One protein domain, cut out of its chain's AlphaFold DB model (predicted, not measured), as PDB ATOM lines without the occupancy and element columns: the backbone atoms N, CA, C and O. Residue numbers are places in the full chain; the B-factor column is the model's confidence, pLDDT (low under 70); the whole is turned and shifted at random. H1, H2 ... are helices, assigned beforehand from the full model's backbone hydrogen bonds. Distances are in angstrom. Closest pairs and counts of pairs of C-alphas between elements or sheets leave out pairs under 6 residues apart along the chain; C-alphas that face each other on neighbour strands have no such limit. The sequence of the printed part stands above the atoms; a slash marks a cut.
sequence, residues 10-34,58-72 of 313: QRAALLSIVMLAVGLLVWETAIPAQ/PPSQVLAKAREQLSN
ATOM      1  N   GLN A  10      95.676  47.795  93.223       93.12
ATOM      2  CA  GLN A  10      96.753  48.466  93.959       93.12
ATOM      3  C   GLN A  10      97.390  49.584  93.132       93.12
ATOM      4  O   GLN A  10      97.643  50.663  93.661       93.12
ATOM      5  N   ARG A  11      97.607  49.363  91.830       93.06
ATOM      6  CA  ARG A  11      98.109  50.405  90.921       93.06
ATOM      7  C   ARG A  11      97.114  51.557  90.801       93.06
ATOM      8  O   ARG A  11      97.526  52.707  90.893       93.06
ATOM      9  N   ALA A  12      95.820  51.255  90.660       92.44
ATOM     10  CA  ALA A  12      94.758  52.260  90.610       92.44
ATOM     11  C   ALA A  12      94.664  53.068  91.916       92.44
ATOM     12  O   ALA A  12      94.593  54.295  91.873       92.44
ATOM     13  N   ALA A  13      94.737  52.402  93.073       95.19
ATOM     14  CA  ALA A  13      94.760  53.064  94.375       95.19
ATOM     15  C   ALA A  13      95.978  53.990  94.518       95.19
ATOM     16  O   ALA A  13      95.841  55.130  94.956       95.19
ATOM     17  N   LEU A  14      97.158  53.538  94.085       94.69
ATOM     18  CA  LEU A  14      98.386  54.331  94.140       94.69
ATOM     19  C   LEU A  14      98.301  55.562  93.225       94.69
ATOM     20  O   LEU A  14      98.648  56.662  93.644       94.69
ATOM     21  N   LEU A  15      97.753  55.406  92.018       94.00
ATOM     22  CA  LEU A  15      97.536  56.506  91.075       94.00
ATOM     23  C   LEU A  15      96.513  57.523  91.614       94.00
ATOM     24  O   LEU A  15      96.730  58.727  91.503       94.00
ATOM     25  N   SER A  16      95.453  57.052  92.281       95.12
ATOM     26  CA  SER A  16      94.477  57.913  92.962       95.12
ATOM     27  C   SER A  16      95.104  58.710  94.110       95.12
ATOM     28  O   SER A  16      94.810  59.894  94.254       95.12
ATOM     29  N   ILE A  17      95.966  58.089  94.921       95.56
ATOM     30  CA  ILE A  17      96.663  58.770  96.022       95.56
ATOM     31  C   ILE A  17      97.637  59.818  95.475       95.56
ATOM     32  O   ILE A  17      97.692  60.930  95.994       95.56
ATOM     33  N   VAL A  18      98.369  59.500  94.405       95.94
ATOM     34  CA  VAL A  18      99.289  60.448  93.758       95.94
ATOM     35  C   VAL A  18      98.529  61.650  93.195       95.94
ATOM     36  O   VAL A  18      98.920  62.786  93.448       95.94
ATOM     37  N   MET A  19      97.416  61.426  92.489       95.06
ATOM     38  CA  MET A  19      96.570  62.513  91.981       95.06
ATOM     39  C   MET A  19      95.993  63.379  93.107       95.06
ATOM     40  O   MET A  19      95.986  64.603  92.990       95.06
ATOM     41  N   LEU A  20      95.576  62.767  94.222       93.31
ATOM     42  CA  LEU A  20      95.129  63.493  95.412       93.31
ATOM     43  C   LEU A  20      96.252  64.362  95.996       93.31
ATOM     44  O   LEU A  20      96.032  65.537  96.274       93.31
ATOM     45  N   ALA A  21      97.455  63.807  96.154       92.38
ATOM     46  CA  ALA A  21      98.600  64.526  96.706       92.38
ATOM     47  C   ALA A  21      98.998  65.726  95.832       92.38
ATOM     48  O   ALA A  21      99.227  66.813  96.355       92.38
ATOM     49  N   VAL A  22      99.015  65.555  94.505       93.94
ATOM     50  CA  VAL A  22      99.271  66.654  93.561       93.94
ATOM     51  C   VAL A  22      98.184  67.723  93.669       93.94
ATOM     52  O   VAL A  22      98.506  68.906  93.750       93.94
ATOM     53  N   GLY A  23      96.910  67.328  93.734       92.62
ATOM     54  CA  GLY A  23      95.798  68.262  93.914       92.62
ATOM     55  C   GLY A  23      95.904  69.077  95.207       92.62
ATOM     56  O   GLY A  23      95.723  70.293  95.181       92.62
ATOM     57  N   LEU A  24      96.266  68.435  96.323       89.75
ATOM     58  CA  LEU A  24      96.496  69.108  97.607       89.75
ATOM     59  C   LEU A  24      97.689  70.067  97.552       89.75
ATOM     60  O   LEU A  24      97.613  71.155  98.116       89.75
ATOM     61  N   LEU A  25      98.765  69.699  96.853       87.44
ATOM     62  CA  LEU A  25      99.945  70.549  96.707       87.44
ATOM     63  C   LEU A  25      99.632  71.804  95.883       87.44
ATOM     64  O   LEU A  25      99.989  72.912  96.275       87.44
ATOM     65  N   VAL A  26      98.908  71.637  94.773       91.12
ATOM     66  CA  VAL A  26      98.423  72.762  93.961       91.12
ATOM     67  C   VAL A  26      97.524  73.664  94.806       91.12
ATOM     68  O   VAL A  26      97.685  74.881  94.773       91.12
ATOM     69  N   TRP A  27      96.635  73.084  95.612       87.06
ATOM     70  CA  TRP A  27      95.745  73.835  96.495       87.06
ATOM     71  C   TRP A  27      96.496  74.613  97.590       87.06
ATOM     72  O   TRP A  27      96.206  75.794  97.780       87.06
ATOM     73  N   GLU A  28      97.498  74.013  98.242       86.06
ATOM     74  CA  GLU A  28      98.388  74.708  99.194       86.06
ATOM     75  C   GLU A  28      99.082  75.910  98.543       86.06
ATOM     76  O   GLU A  28      99.132  76.991  99.120       86.06
ATOM     77  N   THR A  29      99.572  75.761  97.309       82.81
ATOM     78  CA  THR A  29     100.254  76.864  96.607       82.81
ATOM     79  C   THR A  29      99.309  77.923  96.037       82.81
ATOM     80  O   THR A  29      99.729  79.053  95.795       82.81
ATOM     81  N   ALA A  30      98.040  77.579  95.809       82.12
ATOM     82  CA  ALA A  30      97.056  78.472  95.202       82.12
ATOM     83  C   ALA A  30      96.417  79.444  96.206       82.12
ATOM     84  O   ALA A  30      95.854  80.457  95.787       82.12
ATOM     85  N   ILE A  31      96.485  79.158  97.513       79.44
ATOM     86  CA  ILE A  31      95.923  80.028  98.552       79.44
ATOM     87  C   ILE A  31      97.031  80.909  99.148       79.44
ATOM     88  O   ILE A  31      97.916  80.396  99.833       79.44
ATOM     89  N   PRO A  32      96.985  82.243  98.965       66.56
ATOM     90  CA  PRO A  32      97.865  83.138  99.706       66.56
ATOM     91  C   PRO A  32      97.537  83.066 101.206       66.56
ATOM     92  O   PRO A  32      96.371  83.154 101.598       66.56
ATOM     93  N   ALA A  33      98.564  82.905 102.046       63.62
ATOM     94  CA  ALA A  33      98.411  82.795 103.495       63.62
ATOM     95  C   ALA A  33      97.650  84.005 104.071       63.62
ATOM     96  O   ALA A  33      98.026  85.157 103.841       63.62
ATOM     97  N   GLN A  34      96.580  83.740 104.827       60.78
ATOM     98  CA  GLN A  34      95.842  84.770 105.559       60.78
ATOM     99  C   GLN A  34      96.770  85.346 106.635       60.78
ATOM    100  O   GLN A  34      97.233  84.617 107.513       60.78
ATOM    101  N   PRO A  58      94.112  77.092 104.106       79.38
ATOM    102  CA  PRO A  58      94.921  76.094 103.427       79.38
ATOM    103  C   PRO A  58      94.553  74.686 103.925       79.38
ATOM    104  O   PRO A  58      94.167  74.516 105.091       79.38
ATOM    105  N   PRO A  59      94.652  73.660 103.064       78.69
ATOM    106  CA  PRO A  59      94.172  72.321 103.388       78.69
ATOM    107  C   PRO A  59      94.860  71.698 104.610       78.69
ATOM    108  O   PRO A  59      94.220  70.948 105.347       78.69
ATOM    109  N   SER A  60      96.121  72.038 104.893       78.44
ATOM    110  CA  SER A  60      96.823  71.639 106.122       78.44
ATOM    111  C   SER A  60      96.160  72.174 107.396       78.44
ATOM    112  O   SER A  60      96.005  71.435 108.371       78.44
ATOM    113  N   GLN A  61      95.705  73.430 107.385       74.44
ATOM    114  CA  GLN A  61      94.989  74.035 108.511       74.44
ATOM    115  C   GLN A  61      93.568  73.488 108.633       74.44
ATOM    116  O   GLN A  61      93.115  73.232 109.748       74.44
ATOM    117  N   VAL A  62      92.892  73.228 107.506       80.81
ATOM    118  CA  VAL A  62      91.600  72.525 107.490       80.81
ATOM    119  C   VAL A  62      91.742  71.149 108.129       80.81
ATOM    120  O   VAL A  62      90.924  70.789 108.964       80.81
ATOM    121  N   LEU A  63      92.788  70.391 107.792       78.06
ATOM    122  CA  LEU A  63      93.007  69.056 108.343       78.06
ATOM    123  C   LEU A  63      93.378  69.092 109.830       78.06
ATOM    124  O   LEU A  63      92.901  68.256 110.596       78.06
ATOM    125  N   ALA A  64      94.187  70.065 110.256       75.19
ATOM    126  CA  ALA A  64      94.510  70.264 111.666       75.19
ATOM    127  C   ALA A  64      93.256  70.609 112.487       75.19
ATOM    128  O   ALA A  64      92.998  69.971 113.508       75.19
ATOM    129  N   LYS A  65      92.432  71.547 112.000       72.12
ATOM    130  CA  LYS A  65      91.164  71.923 112.642       72.12
ATOM    131  C   LYS A  65      90.123  70.816 112.585       72.12
ATOM    132  O   LYS A  65      89.450  70.575 113.582       72.12
ATOM    133  N   ALA A  66      90.047  70.089 111.474       71.50
ATOM    134  CA  ALA A  66      89.207  68.909 111.353       71.50
ATOM    135  C   ALA A  66      89.623  67.857 112.383       71.50
ATOM    136  O   ALA A  66      88.768  67.364 113.098       71.50
ATOM    137  N   ARG A  67      90.920  67.556 112.533       73.31
ATOM    138  CA  ARG A  67      91.413  66.594 113.532       73.31
ATOM    139  C   ARG A  67      91.107  67.037 114.963       73.31
ATOM    140  O   ARG A  67      90.715  66.203 115.773       73.31
ATOM    141  N   GLU A  68      91.259  68.323 115.264       71.25
ATOM    142  CA  GLU A  68      90.933  68.905 116.571       71.25
ATOM    143  C   GLU A  68      89.428  68.769 116.876       71.25
ATOM    144  O   GLU A  68      89.059  68.170 117.888       71.25
ATOM    145  N   GLN A  69      88.557  69.183 115.951       68.12
ATOM    146  CA  GLN A  69      87.099  69.053 116.086       68.12
ATOM    147  C   GLN A  69      86.610  67.596 116.083       68.12
ATOM    148  O   GLN A  69      85.610  67.283 116.727       68.12
ATOM    149  N   LEU A  70      87.302  66.689 115.385       65.25
ATOM    150  CA  LEU A  70      86.963  65.263 115.355       65.25
ATOM    151  C   LEU A  70      87.445  64.521 116.607       65.25
ATOM    152  O   LEU A  70      86.860  63.503 116.960       65.25
ATOM    153  N   SER A  71      88.502  65.007 117.266       72.62
ATOM    154  CA  SER A  71      89.039  64.396 118.489       72.62
ATOM    155  C   SER A  71      88.145  64.619 119.711       72.62
ATOM    156  O   SER A  71      88.062  63.742 120.564       72.62
ATOM    157  N   ASN A  72      87.411  65.735 119.749       68.44
ATOM    158  CA  ASN A  72      86.337  65.979 120.710       68.44
ATOM    159  C   ASN A  72      85.034  66.341 119.976       68.44
ATOM    160  O   ASN A  72      84.626  67.505 119.942       68.44
TER     161      ASN A  72
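AT A GLANCE: This is residues 10 to 34 and 58 to 72 of the 313 residues of an uncharacterized protein of Maliponia aquimaris (UniProt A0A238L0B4). Two helices make a flat, open V: the long H1 runs in to a corner near its last residues, and the shorter H2 starts there and leads away. The arms meet only near that corner, and residues 10 to 23 of H1 and 62 to 71 of H2 stick out free, with residues 31 to 34 as a short tail beyond H1. The printed part has 40 residues, with two named helices in the order H1, H2 and no named strand; the class is all helix. It is only just loose, close to extended, with a radius of gyration of the C-alphas of 13.0 A and spans of 34 by 29 by 5 A.

HOW THE PARTS SIT: H1, residues 10 to 30, touches H2, residues 59 to 71, with residues 24 to 28 alone, and H2 touches H1 with residues 59 to 60 alone. The closest C-alphas of the two are those of Glu 28 and Pro 59, 6.4 A apart. Their lines are only just about perpendicular, at 70.4 degrees, and their centres are 18.9 A apart. In H1 and H2 every O i to N i+4 pair is within hydrogen-bond range.

IN THESE COORDINATES: H1 begins at C-alpha 10, (96.753, 48.466, 93.959), and ends at C-alpha 30, (97.056, 78.472, 95.202), a length of 30.0 A. H2 measures 17.8 A from C-alpha 59, (94.172, 72.321, 103.388), to C-alpha 71, (89.039, 64.396, 118.489).

THE WHOLE: The two C-alphas farthest apart are those of Gln 10 and Gln 34, 38.1 A. Residues 35 to 57 are cut out, and C-alphas 34 and 58 are 9.0 A apart across the cut. The link from H1 to H2 runs across this cut. The mean pLDDT of the printed part is 82.5; residues 32 to 34, 69 to 70 and 72 of the model are under 70.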